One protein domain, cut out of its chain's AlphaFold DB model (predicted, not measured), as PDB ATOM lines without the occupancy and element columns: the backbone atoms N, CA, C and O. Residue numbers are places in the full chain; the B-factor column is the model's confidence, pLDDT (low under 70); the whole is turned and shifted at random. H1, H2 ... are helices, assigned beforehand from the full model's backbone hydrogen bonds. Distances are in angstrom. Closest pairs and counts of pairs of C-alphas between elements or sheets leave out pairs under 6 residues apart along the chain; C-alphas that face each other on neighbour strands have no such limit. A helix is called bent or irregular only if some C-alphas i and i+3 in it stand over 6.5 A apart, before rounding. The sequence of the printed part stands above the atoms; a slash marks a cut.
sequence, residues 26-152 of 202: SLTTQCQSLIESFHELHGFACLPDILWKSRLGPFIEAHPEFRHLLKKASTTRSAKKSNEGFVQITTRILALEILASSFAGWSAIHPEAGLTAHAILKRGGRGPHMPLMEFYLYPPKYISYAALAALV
ATOM      1  N   SER A  26     -27.929  41.768 -10.119       93.12
ATOM      2  CA  SER A  26     -29.188  42.218 -10.720       93.12
ATOM      3  C   SER A  26     -30.167  41.059 -10.903       93.12
ATOM      4  O   SER A  26     -31.312  41.171 -10.472       93.12
ATOM      5  N   LEU A  27     -29.705  39.932 -11.452       95.25
ATOM      6  CA  LEU A  27     -30.525  38.735 -11.632       95.25
ATOM      7  C   LEU A  27     -30.996  38.168 -10.291       95.25
ATOM      8  O   LEU A  27     -32.178  37.866 -10.137       95.25
ATOM      9  N   THR A  28     -30.103  38.047  -9.303       95.69
ATOM     10  CA  THR A  28     -30.486  37.525  -7.982       95.69
ATOM     11  C   THR A  28     -31.523  38.408  -7.300       95.69
ATOM     12  O   THR A  28     -32.468  37.881  -6.720       95.69
ATOM     13  N   THR A  29     -31.402  39.735  -7.420       95.31
ATOM     14  CA  THR A  29     -32.392  40.672  -6.877       95.31
ATOM     15  C   THR A  29     -33.735  40.526  -7.587       95.31
ATOM     16  O   THR A  29     -34.754  40.411  -6.916       95.31
ATOM     17  N   GLN A  30     -33.756  40.468  -8.924       95.19
ATOM     18  CA  GLN A  30     -35.008  40.295  -9.672       95.19
ATOM     19  C   GLN A  30     -35.691  38.955  -9.346       95.19
ATOM     20  O   GLN A  30     -36.899  38.921  -9.122       95.19
ATOM     21  N   CYS A  31     -34.923  37.863  -9.250       96.31
ATOM     22  CA  CYS A  31     -35.439  36.554  -8.838       96.31
ATOM     23  C   CYS A  31     -36.022  36.600  -7.422       96.31
ATOM     24  O   CYS A  31     -37.114  36.085  -7.193       96.31
ATOM     25  N   GLN A  32     -35.319  37.237  -6.482       96.44
ATOM     26  CA  GLN A  32     -35.792  37.385  -5.110       96.44
ATOM     27  C   GLN A  32     -37.100  38.174  -5.054       96.44
ATOM     28  O   GLN A  32     -38.057  37.694  -4.457       96.44
ATOM     29  N   SER A  33     -37.178  39.328  -5.725       95.25
ATOM     30  CA  SER A  33     -38.402  40.136  -5.769       95.25
ATOM     31  C   SER A  33     -39.578  39.384  -6.398       95.25
ATOM     32  O   SER A  33     -40.709  39.500  -5.922       95.25
ATOM     33  N   LEU A  34     -39.335  38.574  -7.434       94.38
ATOM     34  CA  LEU A  34     -40.365  37.722  -8.033       94.38
ATOM     35  C   LEU A  34     -40.889  36.678  -7.035       94.38
ATOM     36  O   LEU A  34     -42.097  36.512  -6.885       94.38
ATOM     37  N   ILE A  35     -39.989  35.982  -6.342       94.69
ATOM     38  CA  ILE A  35     -40.354  34.951  -5.363       94.69
ATOM     39  C   ILE A  35     -41.098  35.584  -4.185       94.69
ATOM     40  O   ILE A  35     -42.149  35.088  -3.786       94.69
ATOM     41  N   GLU A  36     -40.586  36.684  -3.640       94.94
ATOM     42  CA  GLU A  36     -41.207  37.390  -2.519       94.94
ATOM     43  C   GLU A  36     -42.606  37.886  -2.887       94.94
ATOM     44  O   GLU A  36     -43.554  37.529  -2.194       94.94
ATOM     45  N   SER A  37     -42.771  38.586  -4.013       92.31
ATOM     46  CA  SER A  37     -44.091  39.079  -4.449       92.31
ATOM     47  C   SER A  37     -45.100  37.954  -4.701       92.31
ATOM     48  O   SER A  37     -46.272  38.076  -4.344       92.31
ATOM     49  N   PHE A  38     -44.661  36.818  -5.251       91.06
ATOM     50  CA  PHE A  38     -45.517  35.640  -5.392       91.06
ATOM     51  C   PHE A  38     -45.951  35.095  -4.023       91.06
ATOM     52  O   PHE A  38     -47.132  34.829  -3.786       91.06
ATOM     53  N   HIS A  39     -45.014  34.932  -3.092       92.75
ATOM     54  CA  HIS A  39     -45.297  34.327  -1.791       92.75
ATOM     55  C   HIS A  39     -45.943  35.278  -0.780       92.75
ATOM     56  O   HIS A  39     -46.563  34.805   0.173       92.75
ATOM     57  N   GLU A  40     -45.900  36.587  -1.005       91.69
ATOM     58  CA  GLU A  40     -46.754  37.551  -0.309       91.69
ATOM     59  C   GLU A  40     -48.241  37.287  -0.589       91.69
ATOM     60  O   GLU A  40     -49.060  37.390   0.323       91.69
ATOM     61  N   LEU A  41     -48.587  36.867  -1.813       89.19
ATOM     62  CA  LEU A  41     -49.964  36.553  -2.209       89.19
ATOM     63  C   LEU A  41     -50.378  35.115  -1.863       89.19
ATOM     64  O   LEU A  41     -51.530  34.865  -1.510       89.19
ATOM     65  N   HIS A  42     -49.453  34.158  -1.972       87.69
ATOM     66  CA  HIS A  42     -49.742  32.722  -1.838       87.69
ATOM     67  C   HIS A  42     -49.317  32.105  -0.498       87.69
ATOM     68  O   HIS A  42     -49.632  30.947  -0.217       87.69
ATOM     69  N   GLY A  43     -48.617  32.870   0.339       91.81
ATOM     70  CA  GLY A  43     -48.027  32.410   1.587       91.81
ATOM     71  C   GLY A  43     -46.662  31.746   1.394       91.81
ATOM     72  O   GLY A  43     -46.396  31.036   0.424       91.81
ATOM     73  N   PHE A  44     -45.781  31.941   2.375       92.50
ATOM     74  CA  PHE A  44     -44.418  31.392   2.361       92.50
ATOM     75  C   PHE A  44     -44.334  29.938   2.843       92.50
ATOM     76  O   PHE A  44     -43.349  29.255   2.573       92.50
ATOM     77  N   ALA A  45     -45.361  29.436   3.537       89.44
ATOM     78  CA  ALA A  45     -45.343  28.099   4.133       89.44
ATOM     79  C   ALA A  45     -45.244  26.961   3.097       89.44
ATOM     80  O   ALA A  45     -44.764  25.881   3.425       89.44
ATOM     81  N   CYS A  46     -45.662  27.197   1.848       89.75
ATOM     82  CA  CYS A  46     -45.612  26.207   0.769       89.75
ATOM     83  C   CYS A  46     -44.261  26.152   0.037       89.75
ATOM     84  O   CYS A  46     -44.055  25.284  -0.809       89.75
ATOM     85  N   LEU A  47     -43.342  27.073   0.329       92.94
ATOM     86  CA  LEU A  47     -42.084  27.225  -0.401       92.94
ATOM     87  C   LEU A  47     -41.149  26.007  -0.234       92.94
ATOM     88  O   LEU A  47     -40.629  25.530  -1.246       92.94
ATOM     89  N   PRO A  48     -41.007  25.406   0.968       93.25
ATOM     90  CA  PRO A  48     -40.341  24.111   1.105       93.25
ATOM     91  C   PRO A  48     -41.037  23.020   0.283       93.25
ATOM     92  O   PRO A  48     -40.387  22.315  -0.478       93.25
ATOM     93  N   ASP A  49     -42.364  22.913   0.339       93.56
ATOM     94  CA  ASP A  49     -43.086  21.885  -0.421       93.56
ATOM     95  C   ASP A  49     -42.866  22.004  -1.934       93.56
ATOM     96  O   ASP A  49     -42.719  20.985  -2.610       93.56
ATOM     97  N   ILE A  50     -42.820  23.227  -2.475       93.12
ATOM     98  CA  ILE A  50     -42.527  23.479  -3.893       93.12
ATOM     99  C   ILE A  50     -41.151  22.920  -4.255       93.12
ATOM    100  O   ILE A  50     -41.031  22.184  -5.231       93.12
ATOM    101  N   LEU A  51     -40.124  23.195  -3.446       94.19
ATOM    102  CA  LEU A  51     -38.771  22.695  -3.696       94.19
ATOM    103  C   LEU A  51     -38.729  21.155  -3.736       94.19
ATOM    104  O   LEU A  51     -38.132  20.568  -4.643       94.19
ATOM    105  N   TRP A  52     -39.402  20.475  -2.805       93.56
ATOM    106  CA  TRP A  52     -39.388  19.008  -2.753       93.56
ATOM    107  C   TRP A  52     -40.257  18.372  -3.840       93.56
ATOM    108  O   TRP A  52     -39.833  17.393  -4.456       93.56
ATOM    109  N   LYS A  53     -41.426  18.945  -4.150       91.50
ATOM    110  CA  LYS A  53     -42.284  18.482  -5.256       91.50
ATOM    111  C   LYS A  53     -41.606  18.655  -6.616       91.50
ATOM    112  O   LYS A  53     -41.739  17.786  -7.472       91.50
ATOM    113  N   SER A  54     -40.789  19.695  -6.763       90.56
ATOM    114  CA  SER A  54     -39.916  19.934  -7.920       90.56
ATOM    115  C   SER A  54     -38.653  19.060  -7.944       90.56
ATOM    116  O   SER A  54     -37.775  19.265  -8.782       90.56
ATOM    117  N   ARG A  55     -38.535  18.082  -7.030       90.19
ATOM    118  CA  ARG A  55     -37.401  17.148  -6.909       90.19
ATOM    119  C   ARG A  55     -36.046  17.843  -6.705       90.19
ATOM    120  O   ARG A  55     -35.009  17.304  -7.083       90.19
ATOM    121  N   LEU A  56     -36.039  19.020  -6.075       92.69
ATOM    122  CA  LEU A  56     -34.812  19.771  -5.782       92.69
ATOM    123  C   LEU A  56     -34.103  19.311  -4.505       92.69
ATOM    124  O   LEU A  56     -32.941  19.660  -4.320       92.69
ATOM    125  N   GLY A  57     -34.759  18.513  -3.657       92.56
ATOM    126  CA  GLY A  57     -34.199  18.016  -2.393       92.56
ATOM    127  C   GLY A  57     -32.789  17.421  -2.538       92.56
ATOM    128  O   GLY A  57     -31.857  17.969  -1.950       92.56
ATOM    129  N   PRO A  58     -32.574  16.397  -3.391       91.62
ATOM    130  CA  PRO A  58     -31.247  15.802  -3.581       91.62
ATOM    131  C   PRO A  58     -30.185  16.797  -4.066       91.62
ATOM    132  O   PRO A  58     -29.028  16.722  -3.663       91.62
ATOM    133  N   PHE A  59     -30.569  17.761  -4.908       92.00
ATOM    134  CA  PHE A  59     -29.658  18.793  -5.406       92.00
ATOM    135  C   PHE A  59     -29.246  19.776  -4.298       92.00
ATOM    136  O   PHE A  59     -28.056  20.053  -4.121       92.00
ATOM    137  N   ILE A  60     -30.219  20.255  -3.516       93.75
ATOM    138  CA  ILE A  60     -30.012  21.132  -2.352       93.75
ATOM    139  C   ILE A  60     -29.115  20.436  -1.324       93.75
ATOM    140  O   ILE A  60     -28.188  21.040  -0.786       93.75
ATOM    141  N   GLU A  61     -29.366  19.155  -1.069       92.75
ATOM    142  CA  GLU A  61     -28.604  18.366  -0.111       92.75
ATOM    143  C   GLU A  61     -27.202  18.017  -0.607       92.75
ATOM    144  O   GLU A  61     -26.302  17.891   0.220       92.75
ATOM    145  N   ALA A  62     -26.969  17.887  -1.916       90.94
ATOM    146  CA  ALA A  62     -25.651  17.596  -2.481       90.94
ATOM    147  C   ALA A  62     -24.711  18.815  -2.461       90.94
ATOM    148  O   ALA A  62     -23.515  18.664  -2.187       90.94
ATOM    149  N   HIS A  63     -25.235  20.021  -2.698       91.12
ATOM    150  CA  HIS A  63     -24.428  21.239  -2.768       91.12
ATOM    151  C   HIS A  63     -24.117  21.807  -1.365       91.12
ATOM    152  O   HIS A  63     -25.048  22.109  -0.612       91.12
ATOM    153  N   PRO A  64     -22.839  22.022  -0.985       91.31
ATOM    154  CA  PRO A  64     -22.471  22.453   0.369       91.31
ATOM    155  C   PRO A  64     -23.147  23.751   0.826       91.31
ATOM    156  O   PRO A  64     -23.601  23.843   1.965       91.31
ATOM    157  N   GLU A  65     -23.245  24.740  -0.066       91.25
ATOM    158  CA  GLU A  65     -23.826  26.041   0.269       91.25
ATOM    159  C   GLU A  65     -25.348  25.966   0.475       91.25
ATOM    160  O   GLU A  65     -25.876  26.525   1.438       91.25
ATOM    161  N   PHE A  66     -26.056  25.203  -0.367       93.88
ATOM    162  CA  PHE A  66     -27.493  24.984  -0.199       93.88
ATOM    163  C   PHE A  66     -27.786  24.183   1.060       93.88
ATOM    164  O   PHE A  66     -28.679  24.551   1.819       93.88
ATOM    165  N   ARG A  67     -26.982  23.157   1.350       94.50
ATOM    166  CA  ARG A  67     -27.076  22.386   2.593       94.50
ATOM    167  C   ARG A  67     -26.892  23.272   3.826       94.50
ATOM    168  O   ARG A  67     -27.605  23.102   4.814       94.50
ATOM    169  N   HIS A  68     -25.956  24.221   3.783       93.75
ATOM    170  CA  HIS A  68     -25.747  25.169   4.877       93.75
ATOM    171  C   HIS A  68     -26.965  26.080   5.084       93.75
ATOM    172  O   HIS A  68     -27.455  26.196   6.211       93.75
ATOM    173  N   LEU A  69     -27.487  26.677   4.005       94.62
ATOM    174  CA  LEU A  69     -28.700  27.495   4.065       94.62
ATOM    175  C   LEU A  69     -29.905  26.698   4.559       94.62
ATOM    176  O   LEU A  69     -30.617  27.169   5.444       94.62
ATOM    177  N   LEU A  70     -30.092  25.477   4.052       95.94
ATOM    178  CA  LEU A  70     -31.177  24.590   4.455       95.94
ATOM    179  C   LEU A  70     -31.100  24.302   5.952       95.94
ATOM    180  O   LEU A  70     -32.066  24.524   6.674       95.94
ATOM    181  N   LYS A  71     -29.926  23.902   6.453       96.31
ATOM    182  CA  LYS A  71     -29.726  23.652   7.885       96.31
ATOM    183  C   LYS A  71     -30.090  24.879   8.724       96.31
ATOM    184  O   LYS A  71     -30.760  24.742   9.746       96.31
ATOM    185  N   LYS A  72     -29.683  26.076   8.299       95.06
ATOM    186  CA  LYS A  72     -30.012  27.334   8.988       95.06
ATOM    187  C   LYS A  72     -31.518  27.633   8.953       95.06
ATOM    188  O   LYS A  72     -32.084  27.998   9.983       95.06
ATOM    189  N   ALA A  73     -32.164  27.438   7.805       94.69
ATOM    190  CA  ALA A  73     -33.596  27.660   7.610       94.69
ATOM    191  C   ALA A  73     -34.468  26.658   8.385       94.69
ATOM    192  O   ALA A  73     -35.517  27.035   8.899       94.69
ATOM    193  N   SER A  74     -34.033  25.403   8.519       92.69
ATOM    194  CA  SER A  74     -34.786  24.346   9.209       92.69
ATOM    195  C   SER A  74     -34.611  24.351  10.730       92.69
ATOM    196  O   SER A  74     -35.464  23.832  11.439       92.69
ATOM    197  N   THR A  75     -33.514  24.906  11.255       94.75
ATOM    198  CA  THR A  75     -33.212  24.880  12.704       94.75
ATOM    199  C   THR A  75     -33.560  26.174  13.436       94.75
ATOM    200  O   THR A  75     -33.586  26.207  14.668       94.75
ATOM    201  N   THR A  76     -33.818  27.260  12.707       95.00
ATOM    202  CA  THR A  76     -34.213  28.531  13.319       95.00
ATOM    203  C   THR A  76     -35.599  28.436  13.954       95.00
ATOM    204  O   THR A  76     -36.523  27.850  13.402       95.00
ATOM    205  N   ARG A  77     -35.772  29.088  15.109       92.75
ATOM    206  CA  ARG A  77     -37.073  29.199  15.796       92.75
ATOM    207  C   ARG A  77     -37.972  30.298  15.219       92.75
ATOM    208  O   ARG A  77     -39.110  30.449  15.647       92.75
ATOM    209  N   SER A  78     -37.460  31.102  14.287       95.06
ATOM    210  CA  SER A  78     -38.201  32.201  13.665       95.06
ATOM    211  C   SER A  78     -38.704  31.791  12.287       95.06
ATOM    212  O   SER A  78     -37.896  31.599  11.378       95.06
ATOM    213  N   ALA A  79     -40.028  31.751  12.119       92.38
ATOM    214  CA  ALA A  79     -40.667  31.505  10.826       92.38
ATOM    215  C   ALA A  79     -40.189  32.501   9.757       92.38
ATOM    216  O   ALA A  79     -39.862  32.099   8.650       92.38
ATOM    217  N   LYS A  80     -40.026  33.785  10.116       94.00
ATOM    218  CA  LYS A  80     -39.484  34.809   9.208       94.00
ATOM    219  C   LYS A  80     -38.090  34.438   8.690       94.00
ATOM    220  O   LYS A  80     -37.871  34.451   7.487       94.00
ATOM    221  N   LYS A  81     -37.167  34.064   9.585       95.00
ATOM    222  CA  LYS A  81     -35.803  33.658   9.194       95.00
ATOM    223  C   LYS A  81     -35.783  32.336   8.425       95.00
ATOM    224  O   LYS A  81     -34.911  32.137   7.588       95.00
ATOM    225  N   SER A  82     -36.710  31.430   8.736       95.12
ATOM    226  CA  SER A  82     -36.866  30.172   8.007       95.12
ATOM    227  C   SER A  82     -37.286  30.448   6.564       95.12
ATOM    228  O   SER A  82     -36.583  30.050   5.638       95.12
ATOM    229  N   ASN A  83     -38.342  31.246   6.384       95.31
ATOM    230  CA  ASN A  83     -38.835  31.675   5.077       95.31
ATOM    231  C   ASN A  83     -37.754  32.407   4.280       95.31
ATOM    232  O   ASN A  83     -37.529  32.066   3.128       95.31
ATOM    233  N   GLU A  84     -37.033  33.349   4.897       95.31
ATOM    234  CA  GLU A  84     -35.921  34.061   4.254       95.31
ATOM    235  C   GLU A  84     -34.831  33.095   3.763       95.31
ATOM    236  O   GLU A  84     -34.337  33.222   2.645       95.31
ATOM    237  N   GLY A  85     -34.491  32.080   4.563       95.56
ATOM    238  CA  GLY A  85     -33.534  31.051   4.165       95.56
ATOM    239  C   GLY A  85     -34.011  30.230   2.965       95.56
ATOM    240  O   GLY A  85     -33.232  29.988   2.044       95.56
ATOM    241  N   PHE A  86     -35.288  29.845   2.930       96.62
ATOM    242  CA  PHE A  86     -35.831  29.137   1.773       96.62
ATOM    243  C   PHE A  86     -35.974  30.038   0.538       96.62
ATOM    244  O   PHE A  86     -35.679  29.578  -0.561       96.62
ATOM    245  N   VAL A  87     -36.319  31.321   0.697       97.12
ATOM    246  CA  VAL A  87     -36.288  32.309  -0.396       97.12
ATOM    247  C   VAL A  87     -34.880  32.398  -0.979       97.12
ATOM    248  O   VAL A  87     -34.727  32.299  -2.190       97.12
ATOM    249  N   GLN A  88     -33.833  32.483  -0.151       96.44
ATOM    250  CA  GLN A  88     -32.448  32.509  -0.639       96.44
ATOM    251  C   GLN A  88     -32.079  31.254  -1.442       96.44
ATOM    252  O   GLN A  88     -31.424  31.364  -2.482       96.44
ATOM    253  N   ILE A  89     -32.502  30.069  -0.989       96.62
ATOM    254  CA  ILE A  89     -32.298  28.814  -1.727       96.62
ATOM    255  C   ILE A  89     -33.006  28.889  -3.085       96.62
ATOM    256  O   ILE A  89     -32.358  28.722  -4.117       96.62
ATOM    257  N   THR A  90     -34.303  29.198  -3.099       97.12
ATOM    258  CA  THR A  90     -35.117  29.262  -4.320       97.12
ATOM    259  C   THR A  90     -34.596  30.307  -5.302       97.12
ATOM    260  O   THR A  90     -34.449  29.999  -6.481       97.12
ATOM    261  N   THR A  91     -34.229  31.501  -4.830       97.25
ATOM    262  CA  THR A  91     -33.651  32.586  -5.639       97.25
ATOM    263  C   THR A  91     -32.412  32.125  -6.386       97.25
ATOM    264  O   THR A  91     -32.281  32.350  -7.586       97.25
ATOM    265  N   ARG A  92     -31.490  31.464  -5.684       96.81
ATOM    266  CA  ARG A  92     -30.237  30.995  -6.277       96.81
ATOM    267  C   ARG A  92     -30.481  29.879  -7.283       96.81
ATOM    268  O   ARG A  92     -29.894  29.916  -8.355       96.81
ATOM    269  N   ILE A  93     -31.361  28.926  -6.975       95.81
ATOM    270  CA  ILE A  93     -31.714  27.862  -7.925       95.81
ATOM    271  C   ILE A  93     -32.370  28.461  -9.173       95.81
ATOM    272  O   ILE A  93     -31.958  28.133 -10.279       95.81
ATOM    273  N   LEU A  94     -33.323  29.382  -9.015       96.12
ATOM    274  CA  LEU A  94     -33.986  30.040 -10.141       96.12
ATOM    275  C   LEU A  94     -32.991  30.832 -11.005       96.12
ATOM    276  O   LEU A  94     -33.021  30.721 -12.228       96.12
ATOM    277  N   ALA A  95     -32.060  31.564 -10.389       96.19
ATOM    278  CA  ALA A  95     -31.006  32.273 -11.113       96.19
ATOM    279  C   ALA A  95     -30.086  31.316 -11.896       96.19
ATOM    280  O   ALA A  95     -29.719  31.615 -13.033       96.19
ATOM    281  N   LEU A  96     -29.747  30.150 -11.328       95.19
ATOM    282  CA  LEU A  96     -28.997  29.108 -12.043       95.19
ATOM    283  C   LEU A  96     -29.777  28.581 -13.250       95.19
ATOM    284  O   LEU A  96     -29.188  28.400 -14.312       95.19
ATOM    285  N   GLU A  97     -31.079  28.333 -13.103       94.75
ATOM    286  CA  GLU A  97     -31.937  27.861 -14.198       94.75
ATOM    287  C   GLU A  97     -32.035  28.900 -15.329       94.75
ATOM    288  O   GLU A  97     -31.881  28.551 -16.502       94.75
ATOM    289  N   ILE A  98     -32.201  30.184 -14.991       94.44
ATOM    290  CA  ILE A  98     -32.245  31.302 -15.953       94.44
ATOM    291  C   ILE A  98     -30.931  31.420 -16.730       94.44
ATOM    292  O   ILE A  98     -30.942  31.552 -17.955       94.44
ATOM    293  N   LEU A  99     -29.794  31.330 -16.037       94.62
ATOM    294  CA  LEU A  99     -28.478  31.349 -16.672       94.62
ATOM    295  C   LEU A  99     -28.271  30.101 -17.544       94.62
ATOM    296  O   LEU A  99     -27.940  30.204 -18.723       94.62
ATOM    297  N   ALA A 100     -28.524  28.903 -17.030       92.94
ATOM    298  CA  ALA A 100     -28.306  27.685 -17.809       92.94
ATOM    299  C   ALA A 100     -29.206  27.596 -19.057       92.94
ATOM    300  O   ALA A 100     -28.769  27.087 -20.083       92.94
ATOM    301  N   SER A 101     -30.431  28.129 -19.000       90.69
ATOM    302  CA  SER A 101     -31.352  28.195 -20.148       90.69
ATOM    303  C   SER A 101     -31.106  29.387 -21.081       90.69
ATOM    304  O   SER A 101     -31.752  29.492 -22.123       90.69
ATOM    305  N   SER A 102     -30.192  30.298 -20.726       88.56
ATOM    306  CA  SER A 102     -29.978  31.575 -21.417       88.56
ATOM    307  C   SER A 102     -31.267  32.400 -21.586       88.56
ATOM    308  O   SER A 102     -31.439  33.122 -22.577       88.56
ATOM    309  N   PHE A 103     -32.179  32.316 -20.614       89.50
ATOM    310  CA  PHE A 103     -33.444  33.042 -20.649       89.50
ATOM    311  C   PHE A 103     -33.211  34.553 -20.770       89.50
ATOM    312  O   PHE A 103     -32.311  35.103 -20.134       89.50
ATOM    313  N   ALA A 104     -33.992  35.213 -21.630       87.00
ATOM    314  CA  ALA A 104     -33.891  36.645 -21.938       87.00
ATOM    315  C   ALA A 104     -32.463  37.146 -22.277       87.00
ATOM    316  O   ALA A 104     -32.173  38.331 -22.143       87.00
ATOM    317  N   GLY A 105     -31.561  36.257 -22.714       87.81
ATOM    318  CA  GLY A 105     -30.180  36.606 -23.058       87.81
ATOM    319  C   GLY A 105     -29.234  36.783 -21.864       87.81
ATOM    320  O   GLY A 105     -28.110  37.242 -22.062       87.81
ATOM    321  N   TRP A 106     -29.620  36.392 -20.644       91.88
ATOM    322  CA  TRP A 106     -28.769  36.535 -19.451       91.88
ATOM    323  C   TRP A 106     -27.375  35.921 -19.611       91.88
ATOM    324  O   TRP A 106     -26.387  36.521 -19.189       91.88
ATOM    325  N   SER A 107     -27.272  34.773 -20.279       90.69
ATOM    326  CA  SER A 107     -25.984  34.112 -20.524       90.69
ATOM    327  C   SER A 107     -25.206  34.678 -21.702       90.69
ATOM    328  O   SER A 107     -24.003  34.469 -21.775       90.69
ATOM    329  N   ALA A 108     -25.840  35.448 -22.589       90.19
ATOM    330  CA  ALA A 108     -25.105  36.241 -23.571       90.19
ATOM    331  C   ALA A 108     -24.407  37.437 -22.898       90.19
ATOM    332  O   ALA A 108     -23.305  37.811 -23.288       90.19
ATOM    333  N   ILE A 109     -25.028  38.009 -21.860       91.50
ATOM    334  CA  ILE A 109     -24.466  39.124 -21.080       91.50
ATOM    335  C   ILE A 109     -23.418  38.620 -20.078       91.50
ATOM    336  O   ILE A 109     -22.390  39.262 -19.875       91.50
ATOM    337  N   HIS A 110     -23.659  37.460 -19.463       91.81
ATOM    338  CA  HIS A 110     -22.773  36.846 -18.473       91.81
ATOM    339  C   HIS A 110     -22.378  35.412 -18.880       91.81
ATOM    340  O   HIS A 110     -22.824  34.452 -18.245       91.81
ATOM    341  N   PRO A 111     -21.525  35.243 -19.908       92.69
ATOM    342  CA  PRO A 111     -21.197  33.927 -20.466       92.69
ATOM    343  C   PRO A 111     -20.543  32.987 -19.452       92.69
ATOM    344  O   PRO A 111     -20.968  31.842 -19.311       92.69
ATOM    345  N   GLU A 112     -19.584  33.480 -18.667       93.94
ATOM    346  CA  GLU A 112     -18.911  32.685 -17.630       93.94
ATOM    347  C   GLU A 112     -19.881  32.206 -16.538       93.94
ATOM    348  O   GLU A 112     -19.809  31.064 -16.074       93.94
ATOM    349  N   ALA A 113     -20.839  33.058 -16.157       94.38
ATOM    350  CA  ALA A 113     -21.869  32.697 -15.187       94.38
ATOM    351  C   ALA A 113     -22.839  31.657 -15.765       94.38
ATOM    352  O   ALA A 113     -23.218  30.721 -15.061       94.38
ATOM    353  N   GLY A 114     -23.182  31.780 -17.051       93.25
ATOM    354  CA  GLY A 114     -23.953  30.795 -17.805       93.25
ATOM    355  C   GLY A 114     -23.292  29.418 -17.812       93.25
ATOM    356  O   GLY A 114     -23.912  28.434 -17.406       93.25
ATOM    357  N   LEU A 115     -22.013  29.349 -18.196       93.38
ATOM    358  CA  LEU A 115     -21.237  28.103 -18.221       93.38
ATOM    359  C   LEU A 115     -21.135  27.464 -16.832       93.38
ATOM    360  O   LEU A 115     -21.360  26.261 -16.680       93.38
ATOM    361  N   THR A 116     -20.852  28.276 -15.813       93.56
ATOM    362  CA  THR A 116     -20.751  27.815 -14.424       93.56
ATOM    363  C   THR A 116     -22.088  27.272 -13.922       93.56
ATOM    364  O   THR A 116     -22.142  26.165 -13.382       93.56
ATOM    365  N   ALA A 117     -23.190  27.991 -14.162       93.62
ATOM    366  CA  ALA A 117     -24.531  27.540 -13.797       93.62
ATOM    367  C   ALA A 117     -24.880  26.209 -14.476       93.62
ATOM    368  O   ALA A 117     -25.367  25.277 -13.828       93.62
ATOM    369  N   HIS A 118     -24.557  26.084 -15.763       92.00
ATOM    370  CA  HIS A 118     -24.806  24.871 -16.529       92.00
ATOM    371  C   HIS A 118     -24.005  23.672 -15.995       92.00
ATOM    372  O   HIS A 118     -24.534  22.558 -15.924       92.00
ATOM    373  N   ALA A 119     -22.754  23.891 -15.579       91.38
ATOM    374  CA  ALA A 119     -21.904  22.867 -14.975       91.38
ATOM    375  C   ALA A 119     -22.423  22.412 -13.601       91.38
ATOM    376  O   ALA A 119     -22.473  21.207 -13.339       91.38
ATOM    377  N   ILE A 120     -22.858  23.350 -12.751       91.50
ATOM    378  CA  ILE A 120     -23.422  23.055 -11.424       91.50
ATOM    379  C   ILE A 120     -24.696  22.214 -11.555       91.50
ATOM    380  O   ILE A 120     -24.815  21.170 -10.907       91.50
ATOM    381  N   LEU A 121     -25.630  22.619 -12.423       90.50
ATOM    382  CA  LEU A 121     -26.873  21.872 -12.633       90.50
ATOM    383  C   LEU A 121     -26.595  20.473 -13.203       90.50
ATOM    384  O   LEU A 121     -27.120  19.486 -12.686       90.50
ATOM    385  N   LYS A 122     -25.703  20.361 -14.197       88.50
ATOM    386  CA  LYS A 122     -25.327  19.069 -14.793       88.50
ATOM    387  C   LYS A 122     -24.686  18.124 -13.773       88.50
ATOM    388  O   LYS A 122     -25.025  16.943 -13.744       88.50
ATOM    389  N   ARG A 123     -23.793  18.626 -12.909       84.88
ATOM    390  CA  ARG A 123     -23.168  17.840 -11.825       84.88
ATOM    391  C   ARG A 123     -24.205  17.324 -10.826       84.88
ATOM    392  O   ARG A 123     -24.061  16.218 -10.322       84.88
ATOM    393  N   GLY A 124     -25.267  18.093 -10.588       79.62
ATOM    394  CA  GLY A 124     -26.409  17.696  -9.767       79.62
ATOM    395  C   GLY A 124     -27.308  16.616 -10.380       79.62
ATOM    396  O   GLY A 124     -28.372  16.351  -9.827       79.62
ATOM    397  N   GLY A 125     -26.937  16.031 -11.527       71.62
ATOM    398  CA  GLY A 125     -27.761  15.055 -12.244       71.62
ATOM    399  C   GLY A 125     -29.021  15.669 -12.851       71.62
ATOM    400  O   GLY A 125     -29.977  14.953 -13.149       71.62
ATOM    401  N   ARG A 126     -29.057  16.996 -13.009       76.81
ATOM    402  CA  ARG A 126     -30.224  17.678 -13.554       76.81
ATOM    403  C   ARG A 126     -30.204  17.596 -15.075       76.81
ATOM    404  O   ARG A 126     -29.222  17.966 -15.717       76.81
ATOM    405  N   GLY A 127     -31.306  17.096 -15.632       65.00
ATOM    406  CA  GLY A 127     -31.597  17.187 -17.060       65.00
ATOM    407  C   GLY A 127     -31.957  18.620 -17.485       65.00
ATOM    408  O   GLY A 127     -31.860  19.541 -16.677       65.00
ATOM    409  N   PRO A 128     -32.424  18.825 -18.728       64.75
ATOM    410  CA  PRO A 128     -32.801  20.148 -19.247       64.75
ATOM    411  C   PRO A 128     -34.044  20.757 -18.573       64.75
ATOM    412  O   PRO A 128     -34.434  21.873 -18.896       64.75
ATOM    413  N   HIS A 129     -34.688  20.024 -17.667       76.00
ATOM    414  CA  HIS A 129     -35.894  20.459 -16.978       76.00
ATOM    415  C   HIS A 129     -35.568  21.528 -15.924       76.00
ATOM    416  O   HIS A 129     -34.725  21.308 -15.047       76.00
ATOM    417  N   MET A 130     -36.255  22.670 -16.013       87.25
ATOM    418  CA  MET A 130     -36.059  23.856 -15.172       87.25
ATOM    419  C   MET A 130     -37.324  24.103 -14.332       87.25
ATOM    420  O   MET A 130     -38.134  24.969 -14.665       87.25
ATOM    421  N   PRO A 131     -37.560  23.300 -13.278       89.25
ATOM    422  CA  PRO A 131     -38.844  23.266 -12.588       89.25
ATOM    423  C   PRO A 131     -39.204  24.574 -11.875       89.25
ATOM    424  O   PRO A 131     -40.393  24.848 -11.718       89.25
ATOM    425  N   LEU A 132     -38.238  25.394 -11.438       92.62
ATOM    426  CA  LEU A 132     -38.573  26.695 -10.846       92.62
ATOM    427  C   LEU A 132     -38.931  27.717 -11.918       92.62
ATOM    428  O   LEU A 132     -39.867  28.488 -11.717       92.62
ATOM    429  N   MET A 133     -38.251  27.708 -13.064       91.88
ATOM    430  CA  MET A 133     -38.670  28.514 -14.208       91.88
ATOM    431  C   MET A 133     -40.070  28.123 -14.684       91.88
ATOM    432  O   MET A 133     -40.899  28.998 -14.906       91.88
ATOM    433  N   GLU A 134     -40.368  26.829 -14.802       89.62
ATOM    434  CA  GLU A 134     -41.712  26.363 -15.160       89.62
ATOM    435  C   GLU A 134     -42.753  26.810 -14.128       89.62
ATOM    436  O   GLU A 134     -43.809  27.312 -14.494       89.62
ATOM    437  N   PHE A 135     -42.439  26.709 -12.836       90.06
ATOM    438  CA  PHE A 135     -43.362  27.102 -11.777       90.06
ATOM    439  C   PHE A 135     -43.625  28.617 -11.729       90.06
ATOM    440  O   PHE A 135     -44.782  29.031 -11.652       90.06
ATOM    441  N   TYR A 136     -42.575  29.445 -11.771       89.44
ATOM    442  CA  TYR A 136     -42.694  30.896 -11.578       89.44
ATOM    443  C   TYR A 136     -42.949  31.678 -12.874       89.44
ATOM    444  O   TYR A 136     -43.593  32.726 -12.826       89.44
ATOM    445  N   LEU A 137     -42.456  31.209 -14.026       86.56
ATOM    446  CA  LEU A 137     -42.531  31.948 -15.300       86.56
ATOM    447  C   LEU A 137     -43.626  31.425 -16.223       86.56
ATOM    448  O   LEU A 137     -44.296  32.209 -16.899       86.56
ATOM    449  N   TYR A 138     -43.836  30.111 -16.210       79.50
ATOM    450  CA  TYR A 138     -44.815  29.435 -17.055       79.50
ATOM    451  C   TYR A 138     -45.841  28.643 -16.233       79.50
ATOM    452  O   TYR A 138     -45.996  27.439 -16.463       79.50
ATOM    453  N   PRO A 139     -46.563  29.279 -15.283       72.88
ATOM    454  CA  PRO A 139     -47.534  28.559 -14.480       72.88
ATOM    455  C   PRO A 139     -48.522  27.793 -15.381       72.88
ATOM    456  O   PRO A 139     -49.013  28.356 -16.363       72.88
ATOM    457  N   PRO A 140     -48.906  26.545 -15.044       63.28
ATOM    458  CA  PRO A 140     -49.708  25.681 -15.922       63.28
ATOM    459  C   PRO A 140     -51.059  26.255 -16.375       63.28
ATOM    460  O   PRO A 140     -51.699  25.705 -17.266       63.28
ATOM    461  N   LYS A 141     -51.533  27.320 -15.720       67.62
ATOM    462  CA  LYS A 141     -52.840  27.936 -15.966       67.62
ATOM    463  C   LYS A 141     -52.764  29.220 -16.800       67.62
ATOM    464  O   LYS A 141     -53.777  29.581 -17.389       67.62
ATOM    465  N   TYR A 142     -51.624  29.914 -16.831       69.38
ATOM    466  CA  TYR A 142     -51.414  31.146 -17.601       69.38
ATOM    467  C   TYR A 142     -49.930  31.547 -17.602       69.38
ATOM    468  O   TYR A 142     -49.217  31.305 -16.635       69.38
ATOM    469  N   ILE A 143     -49.473  32.217 -18.663       72.75
ATOM    470  CA  ILE A 143     -48.122  32.795 -18.722       72.75
ATOM    471  C   ILE A 143     -48.128  34.140 -17.991       72.75
ATOM    472  O   ILE A 143     -48.923  35.026 -18.316       72.75
ATOM    473  N   SER A 144     -47.229  34.318 -17.022       76.75
ATOM    474  CA  SER A 144     -47.086  35.593 -16.317       76.75
ATOM    475  C   SER A 144     -46.163  36.535 -17.093       76.75
ATOM    476  O   SER A 144     -44.955  36.573 -16.873       76.75
ATOM    477  N   TYR A 145     -46.730  37.335 -18.001       76.50
ATOM    478  CA  TYR A 145     -45.961  38.328 -18.768       76.50
ATOM    479  C   TYR A 145     -45.241  39.349 -17.878       76.50
ATOM    480  O   TYR A 145     -44.138  39.775 -18.209       76.50
ATOM    481  N   ALA A 146     -45.828  39.704 -16.731       80.06
ATOM    482  CA  ALA A 146     -45.194  40.592 -15.761       80.06
ATOM    483  C   ALA A 146     -43.936  39.959 -15.141       80.06
ATOM    484  O   ALA A 146     -42.912  40.629 -15.038       80.06
ATOM    485  N   ALA A 147     -43.981  38.667 -14.792       80.12
ATOM    486  CA  ALA A 147     -42.814  37.948 -14.278       80.12
ATOM    487  C   ALA A 147     -41.715  37.810 -15.342       80.12
ATOM    488  O   ALA A 147     -40.540  38.016 -15.045       80.12
ATOM    489  N   LEU A 148     -42.101  37.525 -16.592       83.69
ATOM    490  CA  LEU A 148     -41.165  37.470 -17.715       83.69
ATOM    491  C   LEU A 148     -40.474  38.822 -17.932       83.69
ATOM    492  O   LEU A 148     -39.253  38.866 -18.047       83.69
ATOM    493  N   ALA A 149     -41.237  39.920 -17.943       81.44
ATOM    494  CA  ALA A 149     -40.706  41.271 -18.115       81.44
ATOM    495  C   ALA A 149     -39.797  41.699 -16.951       81.44
ATOM    496  O   ALA A 149     -38.761  42.321 -17.180       81.44
ATOM    497  N   ALA A 150     -40.149  41.337 -15.714       83.44
ATOM    498  CA  ALA A 150     -39.364  41.664 -14.523       83.44
ATOM    499  C   ALA A 150     -37.975  41.001 -14.506       83.44
ATOM    500  O   ALA A 150     -37.063  41.522 -13.866       83.44
ATOM    501  N   LEU A 151     -37.822  39.875 -15.208       86.50
ATOM    502  CA  LEU A 151     -36.570  39.125 -15.313       86.50
ATOM    503  C   LEU A 151     -35.774  39.426 -16.583       86.50
ATOM    504  O   LEU A 151     -34.773  38.760 -16.841       86.50
ATOM    505  N   VAL A 152     -36.184  40.392 -17.405       86.56
ATOM    506  CA  VAL A 152     -35.345  40.838 -18.521       86.56
ATOM    507  C   VAL A 152     -34.116  41.554 -17.942       86.56
ATOM    508  O   VAL A 152     -34.258  42.338 -16.990       86.56
TER     509      VAL A 152
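This is residues 26 to 152 of the 202 residues of an uncharacterized protein of Bradyrhizobium erythrophlei (UniProt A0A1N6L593). One long helix, H5, runs through the middle, with shorter helices round it, most of them crossing it. H4 folds back beside its first part as a hairpin, H1, H2 and H8 cross its flanks, H7 crosses its last part, and H3, H6 and H9 are short outlying pieces. The printed part has 127 residues with nine named helices, H1 to H9 in order, and no named strand: the class is all helix. It is compact, with a radius of gyration of the C-alphas of 14.0 A and spans of 42 by 31 by 25 A.

H1, residues 26 to 42, touches the hub H5, residues 79 to 100, at a steep tilt of 51 degrees; the closest C-alphas, Gln 32 and Thr 91, are 5.3 A apart. H2, residues 47 to 53, touches H5 by Pro 48 and Phe 86, closest C-alphas 6.8 A apart. H3, residues 57 to 62, and H4, residues 64 to 75, touch only at the corner. H4 and H5 form a helical hairpin at a shallow tilt of 24 degrees, opposite ways, closest C-alphas Ala 73 and Ser 82, 4.1 A. H6, residues 103 to 109, is irregular, with C-alphas 104 and 107 8.4 A apart, and touches H5 only at the corner. H7, residues 111 to 123, touches H5 by Ala 100 and His 118, closest C-alphas 4.7 A apart. H8, residues 131 to 137, touches H5, about perpendicular at 86 degrees, closest C-alphas Leu 94 and Leu 132, 5.7 A. H9, residues 145 to 150, only just touches H1 and H8, with 3 pairs of C-alphas within 8 A each. O i to N i+4 pairs are within hydrogen-bond range throughout H2, H3, H4, H5, H7, H8 and H9, in 12 of 13 in H1, and in 1 of 3 in H6, which has 3 of 4 O i to N i+3 pairs.

H1 begins at C-alpha 26 (-29.188, 42.218, -10.720) and spans 24.3 A; H5 spans 31.4 A, H7 18.4 A and H4 16.5 A. H9 ends at C-alpha 150 (-39.364, 41.664, -14.523).

The C-alphas farthest apart, Arg 77 and Ala 108, are 41.7 A apart. The printed part has no cut and no long link. Residues 127 to 128 and 140 to 142 have pLDDT under 70.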